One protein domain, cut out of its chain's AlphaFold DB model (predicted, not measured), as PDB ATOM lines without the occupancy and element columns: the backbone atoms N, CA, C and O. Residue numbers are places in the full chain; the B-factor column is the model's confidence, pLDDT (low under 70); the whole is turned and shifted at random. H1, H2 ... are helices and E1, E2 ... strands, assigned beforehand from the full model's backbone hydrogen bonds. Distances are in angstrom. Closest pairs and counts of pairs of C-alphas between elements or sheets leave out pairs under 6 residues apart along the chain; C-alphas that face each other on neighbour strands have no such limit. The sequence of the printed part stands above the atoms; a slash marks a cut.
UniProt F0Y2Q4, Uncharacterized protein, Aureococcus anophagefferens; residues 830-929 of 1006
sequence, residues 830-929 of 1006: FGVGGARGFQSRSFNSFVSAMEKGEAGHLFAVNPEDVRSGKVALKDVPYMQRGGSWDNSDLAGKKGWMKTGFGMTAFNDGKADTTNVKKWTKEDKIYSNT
ATOM      1  N   PHE A 830      -9.339  39.756  36.128       42.41
ATOM      2  CA  PHE A 830      -8.582  40.716  35.309       42.41
ATOM      3  C   PHE A 830      -7.357  41.305  36.040       42.41
ATOM      4  O   PHE A 830      -6.482  41.885  35.407       42.41
ATOM      5  N   GLY A 831      -7.273  41.139  37.366       47.53
ATOM      6  CA  GLY A 831      -6.154  41.611  38.186       47.53
ATOM      7  C   GLY A 831      -4.898  40.735  38.150       47.53
ATOM      8  O   GLY A 831      -3.846  41.220  38.534       47.53
ATOM      9  N   VAL A 832      -4.976  39.485  37.679       47.38
ATOM     10  CA  VAL A 832      -3.820  38.560  37.682       47.38
ATOM     11  C   VAL A 832      -3.037  38.606  36.355       47.38
ATOM     12  O   VAL A 832      -1.916  38.117  36.287       47.38
ATOM     13  N   GLY A 833      -3.602  39.232  35.309       49.88
ATOM     14  CA  GLY A 833      -3.060  39.219  33.941       49.88
ATOM     15  C   GLY A 833      -2.751  40.586  33.302       49.88
ATOM     16  O   GLY A 833      -2.328  40.648  32.147       49.88
ATOM     17  N   GLY A 834      -3.048  41.707  33.966       52.00
ATOM     18  CA  GLY A 834      -3.095  43.015  33.294       52.00
ATOM     19  C   GLY A 834      -4.061  43.044  32.089       52.00
ATOM     20  O   GLY A 834      -4.771  42.077  31.803       52.00
ATOM     21  N   ALA A 835      -4.093  44.150  31.339       45.78
ATOM     22  CA  ALA A 835      -5.017  44.336  30.206       45.78
ATOM     23  C   ALA A 835      -4.829  43.332  29.042       45.78
ATOM     24  O   ALA A 835      -5.655  43.291  28.131       45.78
ATOM     25  N   ARG A 836      -3.758  42.523  29.061       53.66
ATOM     26  CA  ARG A 836      -3.386  41.587  27.988       53.66
ATOM     27  C   ARG A 836      -3.236  40.115  28.423       53.66
ATOM     28  O   ARG A 836      -2.896  39.288  27.587       53.66
ATOM     29  N   GLY A 837      -3.524  39.761  29.679       59.19
ATOM     30  CA  GLY A 837      -3.538  38.361  30.144       59.19
ATOM     31  C   GLY A 837      -2.180  37.749  30.536       59.19
ATOM     32  O   GLY A 837      -2.085  36.529  30.620       59.19
ATOM     33  N   PHE A 838      -1.150  38.560  30.795       65.25
ATOM     34  CA  PHE A 838       0.168  38.111  31.263       65.25
ATOM     35  C   PHE A 838       0.237  38.029  32.784       65.25
ATOM     36  O   PHE A 838       0.057  39.035  33.471       65.25
ATOM     37  N   GLN A 839       0.603  36.865  33.309       70.88
ATOM     38  CA  GLN A 839       0.940  36.725  34.720       70.88
ATOM     39  C   GLN A 839       2.462  36.788  34.876       70.88
ATOM     40  O   GLN A 839       3.170  35.803  34.650       70.88
ATOM     41  N   SER A 840       2.955  37.977  35.220       71.88
ATOM     42  CA  SER A 840       4.380  38.262  35.430       71.88
ATOM     43  C   SER A 840       4.857  37.852  36.833       71.88
ATOM     44  O   SER A 840       4.060  37.734  37.764       71.88
ATOM     45  N   ARG A 841       6.173  37.653  36.984       73.62
ATOM     46  CA  ARG A 841       6.884  37.426  38.260       73.62
ATOM     47  C   ARG A 841       7.752  38.635  38.614       73.62
ATOM     48  O   ARG A 841       8.018  39.470  37.751       73.62
ATOM     49  N   SER A 842       8.230  38.713  39.854       78.25
ATOM     50  CA  SER A 842       9.166  39.770  40.256       78.25
ATOM     51  C   SER A 842      10.534  39.604  39.570       78.25
ATOM     52  O   SER A 842      11.002  38.481  39.356       78.25
ATOM     53  N   PHE A 843      11.201  40.719  39.242       73.44
ATOM     54  CA  PHE A 843      12.519  40.700  38.586       73.44
ATOM     55  C   PHE A 843      13.587  40.003  39.448       73.44
ATOM     56  O   PHE A 843      14.336  39.170  38.950       73.44
ATOM     57  N   ASN A 844      13.582  40.238  40.763       69.62
ATOM     58  CA  ASN A 844      14.515  39.595  41.696       69.62
ATOM     59  C   ASN A 844      14.339  38.070  41.744       69.62
ATOM     60  O   ASN A 844      15.320  37.329  41.782       69.62
ATOM     61  N   SER A 845      13.093  37.585  41.693       71.94
ATOM     62  CA  SER A 845      12.821  36.151  41.580       71.94
ATOM     63  C   SER A 845      13.394  35.606  40.273       71.94
ATOM     64  O   SER A 845      14.046  34.562  40.284       71.94
ATOM     65  N   PHE A 846      13.181  36.310  39.153       72.44
ATOM     66  CA  PHE A 846      13.697  35.923  37.837       72.44
ATOM     67  C   PHE A 846      15.220  35.780  37.818       72.44
ATOM     68  O   PHE A 846      15.706  34.724  37.412       72.44
ATOM     69  N   VAL A 847      15.946  36.770  38.342       73.75
ATOM     70  CA  VAL A 847      17.409  36.719  38.478       73.75
ATOM     71  C   VAL A 847      17.835  35.533  39.350       73.75
ATOM     72  O   VAL A 847      18.648  34.725  38.916       73.75
ATOM     73  N   SER A 848      17.206  35.321  40.513       70.50
ATOM     74  CA  SER A 848      17.561  34.195  41.394       70.50
ATOM     75  C   SER A 848      17.317  32.819  40.758       70.50
ATOM     76  O   SER A 848      18.072  31.879  41.001       70.50
ATOM     77  N   ALA A 849      16.269  32.665  39.943       68.88
ATOM     78  CA  ALA A 849      16.026  31.416  39.215       68.88
ATOM     79  C   ALA A 849      17.021  31.203  38.067       68.88
ATOM     80  O   ALA A 849      17.334  30.059  37.742       68.88
ATOM     81  N   MET A 850      17.525  32.282  37.469       72.56
ATOM     82  CA  MET A 850      18.566  32.230  36.445       72.56
ATOM     83  C   MET A 850      19.916  31.836  37.049       72.56
ATOM     84  O   MET A 850      20.562  30.925  36.544       72.56
ATOM     85  N   GLU A 851      20.287  32.429  38.186       72.19
ATOM     86  CA  GLU A 851      21.497  32.070  38.942       72.19
ATOM     87  C   GLU A 851      21.486  30.605  39.403       72.19
ATOM     88  O   GLU A 851      22.522  29.946  39.434       72.19
ATOM     89  N   LYS A 852      20.304  30.066  39.725       74.00
ATOM     90  CA  LYS A 852      20.121  28.658  40.114       74.00
ATOM     91  C   LYS A 852      20.033  27.691  38.925       74.00
ATOM     92  O   LYS A 852      19.869  26.494  39.145       74.00
ATOM     93  N   GLY A 853      20.098  28.184  37.685       64.94
ATOM     94  CA  GLY A 853      19.947  27.369  36.475       64.94
ATOM     95  C   GLY A 853      18.536  26.803  36.264       64.94
ATOM     96  O   GLY A 853      18.347  25.898  35.459       64.94
ATOM     97  N   GLU A 854      17.532  27.318  36.978       64.75
ATOM     98  CA  GLU A 854      16.133  26.884  36.866       64.75
ATOM     99  C   GLU A 854      15.385  27.590  35.721       64.75
ATOM    100  O   GLU A 854      14.345  27.110  35.272       64.75
ATOM    101  N   ALA A 855      15.898  28.732  35.249       62.22
ATOM    102  CA  ALA A 855      15.387  29.476  34.100       62.22
ATOM    103  C   ALA A 855      16.461  29.543  33.000       62.22
ATOM    104  O   ALA A 855      17.503  30.156  33.202       62.22
ATOM    105  N   GLY A 856      16.214  28.907  31.847       54.69
ATOM    106  CA  GLY A 856      17.253  28.667  30.831       54.69
ATOM    107  C   GLY A 856      17.148  29.449  29.516       54.69
ATOM    108  O   GLY A 856      18.061  29.357  28.700       54.69
ATOM    109  N   HIS A 857      16.063  30.187  29.247       57.94
ATOM    110  CA  HIS A 857      15.812  30.745  27.905       57.94
ATOM    111  C   HIS A 857      15.491  32.247  27.959       57.94
ATOM    112  O   HIS A 857      14.349  32.644  28.181       57.94
ATOM    113  N   LEU A 858      16.519  33.080  27.766       58.19
ATOM    114  CA  LEU A 858      16.410  34.535  27.561       58.19
ATOM    115  C   LEU A 858      16.284  34.919  26.080       58.19
ATOM    116  O   LEU A 858      15.874  36.033  25.762       58.19
ATOM    117  N   PHE A 859      16.656  34.013  25.177       62.53
ATOM    118  CA  PHE A 859      16.720  34.300  23.750       62.53
ATOM    119  C   PHE A 859      15.359  34.141  23.084       62.53
ATOM    120  O   PHE A 859      14.562  33.270  23.442       62.53
ATOM    121  N   ALA A 860      15.101  34.997  22.097       71.38
ATOM    122  CA  ALA A 860      13.893  34.911  21.307       71.38
ATOM    123  C   ALA A 860      13.860  33.595  20.525       71.38
ATOM    124  O   ALA A 860      14.801  33.271  19.803       71.38
ATOM    125  N   VAL A 861      12.770  32.843  20.664       78.75
ATOM    126  CA  VAL A 861      12.563  31.623  19.880       78.75
ATOM    127  C   VAL A 861      12.097  32.024  18.482       78.75
ATOM    128  O   VAL A 861      11.233  32.893  18.345       78.75
ATOM    129  N   ASN A 862      12.646  31.391  17.443       79.25
ATOM    130  CA  ASN A 862      12.225  31.639  16.066       79.25
ATOM    131  C   ASN A 862      10.710  31.339  15.905       79.25
ATOM    132  O   ASN A 862      10.283  30.209  16.168       79.25
ATOM    133  N   PRO A 863       9.882  32.308  15.461       80.38
ATOM    134  CA  PRO A 863       8.439  32.122  15.302       80.38
ATOM    135  C   PRO A 863       8.052  30.966  14.369       80.38
ATOM    136  O   PRO A 863       6.990  30.365  14.545       80.38
ATOM    137  N   GLU A 864       8.884  30.644  13.377       82.69
ATOM    138  CA  GLU A 864       8.612  29.567  12.417       82.69
ATOM    139  C   GLU A 864       8.716  28.175  13.051       82.69
ATOM    140  O   GLU A 864       7.895  27.294  12.776       82.69
ATOM    141  N   ASP A 865       9.657  27.982  13.975       84.50
ATOM    142  CA  ASP A 865       9.828  26.714  14.691       84.50
ATOM    143  C   ASP A 865       8.707  26.482  15.718       84.50
ATOM    144  O   ASP A 865       8.304  25.343  15.973       84.50
ATOM    145  N   VAL A 866       8.128  27.566  16.244       81.88
ATOM    146  CA  VAL A 866       6.942  27.516  17.114       81.88
ATOM    147  C   VAL A 866       5.671  27.215  16.309       81.88
ATOM    148  O   VAL A 866       4.858  26.387  16.729       81.88
ATOM    149  N   ARG A 867       5.496  27.835  15.130       82.31
ATOM    150  CA  ARG A 867       4.351  27.568  14.234       82.31
ATOM    151  C   ARG A 867       4.384  26.171  13.626       82.31
ATOM    152  O   ARG A 867       3.327  25.595  13.398       82.31
ATOM    153  N   SER A 868       5.572  25.630  13.362       82.31
ATOM    154  CA  SER A 868       5.742  24.269  12.836       82.31
ATOM    155  C   SER A 868       5.658  23.184  13.915       82.31
ATOM    156  O   SER A 868       5.630  22.001  13.589       82.31
ATOM    157  N   GLY A 869       5.581  23.565  15.197       80.75
ATOM    158  CA  GLY A 869       5.490  22.631  16.321       80.75
ATOM    159  C   GLY A 869       6.805  21.920  16.658       80.75
ATOM    160  O   GLY A 869       6.788  20.998  17.470       80.75
ATOM    161  N   LYS A 870       7.935  22.342  16.070       83.75
ATOM    162  CA  LYS A 870       9.279  21.852  16.428       83.75
ATOM    163  C   LYS A 870       9.668  22.270  17.845       83.75
ATOM    164  O   LYS A 870      10.346  21.517  18.539       83.75
ATOM    165  N   VAL A 871       9.215  23.449  18.276       82.38
ATOM    166  CA  VAL A 871       9.341  23.922  19.658       82.38
ATOM    167  C   VAL A 871       7.985  23.808  20.346       82.38
ATOM    168  O   VAL A 871       6.999  24.405  19.908       82.38
ATOM    169  N   ALA A 872       7.929  23.036  21.434       82.00
ATOM    170  CA  ALA A 872       6.718  22.902  22.231       82.00
ATOM    171  C   ALA A 872       6.432  24.199  22.995       82.00
ATOM    172  O   ALA A 872       7.332  24.898  23.454       82.00
ATOM    173  N   LEU A 873       5.150  24.500  23.200       83.81
ATOM    174  CA  LEU A 873       4.725  25.766  23.797       83.81
ATOM    175  C   LEU A 873       5.237  26.004  25.236       83.81
ATOM    176  O   LEU A 873       5.327  27.150  25.678       83.81
ATOM    177  N   LYS A 874       5.602  24.931  25.951       80.62
ATOM    178  CA  LYS A 874       6.242  24.988  27.276       80.62
ATOM    179  C   LYS A 874       7.672  25.548  27.241       80.62
ATOM    180  O   LYS A 874       8.108  26.114  28.236       80.62
ATOM    181  N   ASP A 875       8.363  25.402  26.110       81.50
ATOM    182  CA  ASP A 875       9.757  25.816  25.914       81.50
ATOM    183  C   ASP A 875       9.849  27.236  25.321       81.50
ATOM    184  O   ASP A 875      10.920  27.834  25.272       81.50
ATOM    185  N   VAL A 876       8.710  27.811  24.914       81.25
ATOM    186  CA  VAL A 876       8.606  29.211  24.489       81.25
ATOM    187  C   VAL A 876       8.512  30.114  25.726       81.25
ATOM    188  O   VAL A 876       7.606  29.912  26.546       81.25
ATOM    189  N   PRO A 877       9.372  31.145  25.862       82.75
ATOM    190  CA  PRO A 877       9.306  32.098  26.964       82.75
ATOM    191  C   PRO A 877       7.899  32.684  27.138       82.75
ATOM    192  O   PRO A 877       7.267  33.119  26.172       82.75
ATOM    193  N   TYR A 878       7.400  32.745  28.379       78.06
ATOM    194  CA  TYR A 878       6.020  33.178  28.655       78.06
ATOM    195  C   TYR A 878       5.718  34.605  28.147       78.06
ATOM    196  O   TYR A 878       4.582  34.899  27.776       78.06
ATOM    197  N   MET A 879       6.743  35.464  28.061       81.12
ATOM    198  CA  MET A 879       6.665  36.819  27.497       81.12
ATOM    199  C   MET A 879       6.407  36.835  25.984       81.12
ATOM    200  O   MET A 879       5.805  37.779  25.489       81.12
ATOM    201  N   GLN A 880       6.818  35.790  25.260       79.12
ATOM    202  CA  GLN A 880       6.554  35.609  23.826       79.12
ATOM    203  C   GLN A 880       5.290  34.778  23.575       79.12
ATOM    204  O   GLN A 880       4.631  34.923  22.549       79.12
ATOM    205  N   ARG A 881       4.919  33.926  24.537       82.19
ATOM    206  CA  ARG A 881       3.690  33.124  24.510       82.19
ATOM    207  C   ARG A 881       2.434  33.913  24.898       82.19
ATOM    208  O   ARG A 881       1.344  33.595  24.432       82.19
ATOM    209  N   GLY A 882       2.543  34.908  25.769       76.75
ATOM    210  CA  GLY A 882       1.369  35.598  26.308       76.75
ATOM    211  C   GLY A 882       0.529  34.732  27.237       76.75
ATOM    212  O   GLY A 882      -0.656  34.529  26.990       76.75
ATOM    213  N   GLY A 883       1.171  34.215  28.288       82.62
ATOM    214  CA  GLY A 883       0.556  33.367  29.310       82.62
ATOM    215  C   GLY A 883       1.204  33.547  30.685       82.62
ATOM    216  O   GLY A 883       1.767  34.606  30.980       82.62
ATOM    217  N   SER A 884       1.134  32.518  31.528       81.69
ATOM    218  CA  SER A 884       1.633  32.572  32.903       81.69
ATOM    219  C   SER A 884       3.047  32.013  33.016       81.69
ATOM    220  O   SER A 884       3.358  30.963  32.456       81.69
ATOM    221  N   TRP A 885       3.920  32.688  33.768       79.44
ATOM    222  CA  TRP A 885       5.308  32.237  33.961       79.44
ATOM    223  C   TRP A 885       5.414  30.848  34.622       79.44
ATOM    224  O   TRP A 885       6.393  30.139  34.415       79.44
ATOM    225  N   ASP A 886       4.402  30.456  35.398       77.12
ATOM    226  CA  ASP A 886       4.314  29.174  36.104       77.12
ATOM    227  C   ASP A 886       3.712  28.039  35.253       77.12
ATOM    228  O   ASP A 886       3.461  26.949  35.769       77.12
ATOM    229  N   ASN A 887       3.476  28.291  33.959       78.69
ATOM    230  CA  ASN A 887       2.855  27.372  33.002       78.69
ATOM    231  C   ASN A 887       1.459  26.866  33.413       78.69
ATOM    232  O   ASN A 887       0.953  25.896  32.838       78.69
ATOM    233  N   SER A 888       0.792  27.531  34.363       78.81
ATOM    234  CA  SER A 888      -0.591  27.216  34.737       78.81
ATOM    235  C   SER A 888      -1.567  27.380  33.562       78.81
ATOM    236  O   SER A 888      -2.583  26.689  33.497       78.81
ATOM    237  N   ASP A 889      -1.229  28.219  32.577       76.56
ATOM    238  CA  ASP A 889      -1.983  28.412  31.336       76.56
ATOM    239  C   ASP A 889      -1.970  27.183  30.407       76.56
ATOM    240  O   ASP A 889      -2.932  26.966  29.648       76.56
ATOM    241  N   LEU A 890      -0.913  26.370  30.500       80.38
ATOM    242  CA  LEU A 890      -0.645  25.190  29.671       80.38
ATOM    243  C   LEU A 890      -1.058  23.868  30.331       80.38
ATOM    244  O   LEU A 890      -1.137  22.840  29.653       80.38
ATOM    245  N   ALA A 891      -1.347  23.899  31.633       78.44
ATOM    246  CA  ALA A 891      -1.739  22.747  32.432       78.44
ATOM    247  C   ALA A 891      -2.967  22.020  31.853       78.44
ATOM    248  O   ALA A 891      -4.002  22.632  31.586       78.44
ATOM    249  N   GLY A 892      -2.866  20.696  31.685       73.69
ATOM    250  CA  GLY A 892      -3.993  19.839  31.295       73.69
ATOM    251  C   GLY A 892      -4.505  20.024  29.860       73.69
ATOM    252  O   GLY A 892      -5.521  19.431  29.503       73.69
ATOM    253  N   LYS A 893      -3.822  20.819  29.026       77.88
ATOM    254  CA  LYS A 893      -4.169  21.038  27.614       77.88
ATOM    255  C   LYS A 893      -3.127  20.366  26.721       77.88
ATOM    256  O   LYS A 893      -1.934  20.511  26.954       77.88
ATOM    257  N   LYS A 894      -3.571  19.652  25.686       83.50
ATOM    258  CA  LYS A 894      -2.710  19.028  24.669       83.50
ATOM    259  C   LYS A 894      -3.261  19.349  23.283       83.50
ATOM    260  O   LYS A 894      -4.468  19.252  23.080       83.50
ATOM    261  N   GLY A 895      -2.390  19.709  22.344       86.44
ATOM    262  CA  GLY A 895      -2.749  20.035  20.962       86.44
ATOM    263  C   GLY A 895      -2.447  21.481  20.563       86.44
ATOM    264  O   GLY A 895      -1.800  22.231  21.294       86.44
ATOM    265  N   TRP A 896      -2.899  21.861  19.369       84.81
ATOM    266  CA  TRP A 896      -2.706  23.200  18.813       84.81
ATOM    267  C   TRP A 896      -3.574  24.231  19.536       84.81
ATOM    268  O   TRP A 896      -4.793  24.081  19.612       84.81
ATOM    269  N   MET A 897      -2.954  25.295  20.045       82.62
ATOM    270  CA  MET A 897      -3.646  26.371  20.751       82.62
ATOM    271  C   MET A 897      -3.182  27.752  20.295       82.62
ATOM    272  O   MET A 897      -2.037  27.939  19.881       82.62
ATOM    273  N   LYS A 898      -4.093  28.730  20.368       80.06
ATOM    274  CA  LYS A 898      -3.770  30.141  20.137       80.06
ATOM    275  C   LYS A 898      -3.125  30.734  21.389       80.06
ATOM    276  O   LYS A 898      -3.668  30.627  22.485       80.06
ATOM    277  N   THR A 899      -1.970  31.347  21.190       78.81
ATOM    278  CA  THR A 899      -1.209  32.111  22.186       78.81
ATOM    279  C   THR A 899      -1.848  33.480  22.448       78.81
ATOM    280  O   THR A 899      -2.687  33.931  21.663       78.81
ATOM    281  N   GLY A 900      -1.437  34.174  23.518       72.88
ATOM    282  CA  GLY A 900      -1.946  35.513  23.858       72.88
ATOM    283  C   GLY A 900      -1.680  36.580  22.785       72.88
ATOM    284  O   GLY A 900      -2.384  37.584  22.728       72.88
ATOM    285  N   PHE A 901      -0.725  36.331  21.882       72.44
ATOM    286  CA  PHE A 901      -0.400  37.188  20.735       72.44
ATOM    287  C   PHE A 901      -1.014  36.715  19.407       72.44
ATOM    288  O   PHE A 901      -0.669  37.222  18.344       72.44
ATOM    289  N   GLY A 902      -1.915  35.729  19.438       75.62
ATOM    290  CA  GLY A 902      -2.646  35.269  18.254       75.62
ATOM    291  C   GLY A 902      -1.901  34.270  17.359       75.62
ATOM    292  O   GLY A 902      -2.469  33.826  16.362       75.62
ATOM    293  N   MET A 903      -0.680  33.855  17.714       78.94
ATOM    294  CA  MET A 903       0.044  32.782  17.021       78.94
ATOM    295  C   MET A 903      -0.496  31.404  17.431       78.94
ATOM    296  O   MET A 903      -0.782  31.182  18.609       78.94
ATOM    297  N   THR A 904      -0.612  30.473  16.482       83.69
ATOM    298  CA  THR A 904      -0.993  29.076  16.752       83.69
ATOM    299  C   THR A 904       0.264  28.255  17.025       83.69
ATOM    300  O   THR A 904       1.189  28.281  16.217       83.69
ATOM    301  N   ALA A 905       0.307  27.549  18.154       83.75
ATOM    302  CA  ALA A 905       1.464  26.767  18.587       83.75
ATOM    303  C   ALA A 905       1.033  25.428  19.202       83.75
ATOM    304  O   ALA A 905      -0.078  25.307  19.729       83.75
ATOM    305  N   PHE A 906       1.903  24.420  19.133       87.88
ATOM    306  CA  PHE A 906       1.611  23.077  19.633       87.88
ATOM    307  C   PHE A 906       1.998  22.926  21.112       87.88
ATOM    308  O   PHE A 906       3.150  23.131  21.496       87.88
ATOM    309  N   ASN A 907       1.033  22.543  21.952       86.94
ATOM    310  CA  ASN A 907       1.267  22.166  23.344       86.94
ATOM    311  C   ASN A 907       1.335  20.635  23.464       86.94
ATOM    312  O   ASN A 907       0.384  19.928  23.119       86.94
ATOM    313  N   ASP A 908       2.451  20.123  23.977       81.69
ATOM    314  CA  ASP A 908       2.712  18.690  24.134       81.69
ATOM    315  C   ASP A 908       1.995  18.063  25.345       81.69
ATOM    316  O   ASP A 908       1.951  16.835  25.476       81.69
ATOM    317  N   GLY A 909       1.395  18.894  26.205       80.50
ATOM    318  CA  GLY A 909       0.711  18.480  27.427       80.50
ATOM    319  C   GLY A 909       1.658  18.048  28.549       80.50
ATOM    320  O   GLY A 909       1.196  17.470  29.530       80.50
ATOM    321  N   LYS A 910       2.966  18.312  28.420       80.75
ATOM    322  CA  LYS A 910       3.997  17.966  29.414       80.75
ATOM    323  C   LYS A 910       4.493  19.181  30.198       80.75
ATOM    324  O   LYS A 910       5.566  19.132  30.793       80.75
ATOM    325  N   ALA A 911       3.747  20.284  30.169       73.75
ATOM    326  CA  ALA A 911       4.092  21.482  30.916       73.75
ATOM    327  C   ALA A 911       4.177  21.167  32.419       73.75
ATOM    328  O   ALA A 911       3.200  20.725  33.027       73.75
ATOM    329  N   ASP A 912       5.351  21.395  33.008       68.50
ATOM    330  CA  ASP A 912       5.562  21.229  34.440       68.50
ATOM    331  C   ASP A 912       4.898  22.385  35.200       68.50
ATOM    332  O   ASP A 912       5.297  23.547  35.088       68.50
ATOM    333  N   THR A 913       3.856  22.055  35.962       64.75
ATOM    334  CA  THR A 913       3.088  22.989  36.798       64.75
ATOM    335  C   THR A 913       3.596  23.040  38.238       64.75
ATOM    336  O   THR A 913       3.049  23.769  39.067       64.75
ATOM    337  N   THR A 914       4.660  22.304  38.576       58.66
ATOM    338  CA  THR A 914       5.242  22.337  39.925       58.66
ATOM    339  C   THR A 914       5.908  23.676  40.253       58.66
ATOM    340  O   THR A 914       6.050  24.005  41.434       58.66
ATOM    341  N   ASN A 915       6.189  24.517  39.249       57.06
ATOM    342  CA  ASN A 915       6.652  25.900  39.419       57.06
ATOM    343  C   ASN A 915       5.655  26.794  40.182       57.06
ATOM    344  O   ASN A 915       6.068  27.752  40.832       57.06
ATOM    345  N   VAL A 916       4.365  26.428  40.237       52.91
ATOM    346  CA  VAL A 916       3.363  27.078  41.107       52.91
ATOM    347  C   VAL A 916       3.738  26.959  42.599       52.91
ATOM    348  O   VAL A 916       3.367  27.802  43.413       52.91
ATOM    349  N   LYS A 917       4.535  25.953  42.991       50.91
ATOM    350  CA  LYS A 917       5.035  25.795  44.370       50.91
ATOM    351  C   LYS A 917       6.298  26.616  44.668       50.91
ATOM    352  O   LYS A 917       6.669  26.720  45.833       50.91
ATOM    353  N   LYS A 918       6.934  27.221  43.656       61.84
ATOM    354  CA  LYS A 918       8.170  28.022  43.786       61.84
ATOM    355  C   LYS A 918       7.928  29.522  43.969       61.84
ATOM    356  O   LYS A 918       8.865  30.310  43.920       61.84
ATOM    357  N   TRP A 919       6.679  29.924  44.183       65.62
ATOM    358  CA  TRP A 919       6.332  31.319  44.417       65.62
ATOM    359  C   TRP A 919       7.052  31.867  45.648       65.62
ATOM    360  O   TRP A 919       6.742  31.489  46.784       65.62
ATOM    361  N   THR A 920       7.982  32.788  45.412       72.06
ATOM    362  CA  THR A 920       8.663  33.520  46.479       72.06
ATOM    363  C   THR A 920       7.691  34.476  47.179       72.06
ATOM    364  O   THR A 920       6.573  34.729  46.707       72.06
ATOM    365  N   LYS A 921       8.080  35.002  48.346       70.75
ATOM    366  CA  LYS A 921       7.266  35.993  49.066       70.75
ATOM    367  C   LYS A 921       7.066  37.243  48.198       70.75
ATOM    368  O   LYS A 921       5.982  37.820  48.189       70.75
ATOM    369  N   GLU A 922       8.081  37.586  47.418       68.06
ATOM    370  CA  GLU A 922       8.156  38.699  46.480       68.06
ATOM    371  C   GLU A 922       7.198  38.497  45.297       68.06
ATOM    372  O   GLU A 922       6.471  39.421  44.928       68.06
ATOM    373  N   ASP A 923       7.100  37.275  44.764       64.75
ATOM    374  CA  ASP A 923       6.169  36.948  43.672       64.75
ATOM    375  C   ASP A 923       4.700  37.034  44.113       64.75
ATOM    376  O   ASP A 923       3.850  37.523  43.367       64.75
ATOM    377  N   LYS A 924       4.396  36.633  45.357       70.50
ATOM    378  CA  LYS A 924       3.047  36.763  45.940       70.50
ATOM    379  C   LYS A 924       2.647  38.216  46.183       70.50
ATOM    380  O   LYS A 924       1.467  38.545  46.090       70.50
ATOM    381  N   ILE A 925       3.601  39.081  46.524       67.06
ATOM    382  CA  ILE A 925       3.351  40.521  46.676       67.06
ATOM    383  C   ILE A 925       3.098  41.138  45.298       67.06
ATOM    384  O   ILE A 925       2.114  41.856  45.117       67.06
ATOM    385  N   TYR A 926       3.922  40.793  44.308       64.31
ATOM    386  CA  TYR A 926       3.802  41.300  42.944       64.31
ATOM    387  C   TYR A 926       2.465  40.913  42.286       64.31
ATOM    388  O   TYR A 926       1.808  41.765  41.698       64.31
ATOM    389  N   SER A 927       1.995  39.670  42.454       61.69
ATOM    390  CA  SER A 927       0.714  39.224  41.877       61.69
ATOM    391  C   SER A 927      -0.530  39.770  42.581       61.69
ATOM    392  O   SER A 927      -1.597  39.845  41.976       61.69
ATOM    393  N   ASN A 928      -0.437  40.063  43.884       59.47
ATOM    394  CA  ASN A 928      -1.568  40.545  44.685       59.47
ATOM    395  C   ASN A 928      -1.716  42.069  44.638       59.47
ATOM    396  O   ASN A 928      -2.732  42.602  45.091       59.47
ATOM    397  N   THR A 929      -0.733  42.773  44.079       52.84
ATOM    398  CA  THR A 929      -0.807  44.215  43.864       52.84
ATOM    399  C   THR A 929      -1.592  44.464  42.578       52.84
ATOM    400  O   THR A 929      -1.094  44.223  41.481       52.84
TER     401      THR A 929
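Overview. This is residues 830 to 929 of the 1006 residues of an uncharacterized protein of Aureococcus anophagefferens (UniProt F0Y2Q4). Little regular structure: a loop-rich body has the hairpin E1-E2 with H2 at one end, H1, H4 and H5 at the other, and H3 nearest the middle. The 100 printed residues follow the order H1 H2 H3 E1 E2 H4 H5; the antiparallel sheet is E1 - E2. The class is mixed, with 39 residues in named elements; the whole is compact, radius of gyration of the C-alphas 13.4 A, spans 38 by 31 by 23 A.

Arrangement. E1, residues 895 to 898, and E2, residues 904 to 907, form an antiparallel hairpin at 141 degrees; N 895 and O 907 are 2.9 A apart, within hydrogen-bond range. The closest C-alphas of H2, residues 863 to 867, and E2 are those of Arg 867 and Ala 905, 5.3 A. H1, residues 843 to 851, and H5, residues 921 to 928, are close but not clearly touching; their closest C-alphas, Ser 845 and Asp 923, are 7.0 A apart. H3, residues 878 to 881, and H4, residues 914 to 918, are apart. Every O i to N i+4 pair is within hydrogen-bond range in H1, H2 and H5; H4 has 0 of 1, but 2 of 2 O i to N i+3 pairs; H3 is too short for an O i to N i+4 pair.

Along the chain. H1 spans 12.5 A from C-alpha 843 at (12.519, 40.700, 38.586); H5 spans 10.9 A to C-alpha 928 at (-1.568, 40.545, 44.685).

Size, cuts and confidence. The C-alphas farthest apart, Ser 868 and Lys 921, are 38.1 A apart. The printed part has no cut; links H1 to H2 and H3 to E1 are long. In this model 33 printed residues have pLDDT under 70, among them 830 to 838.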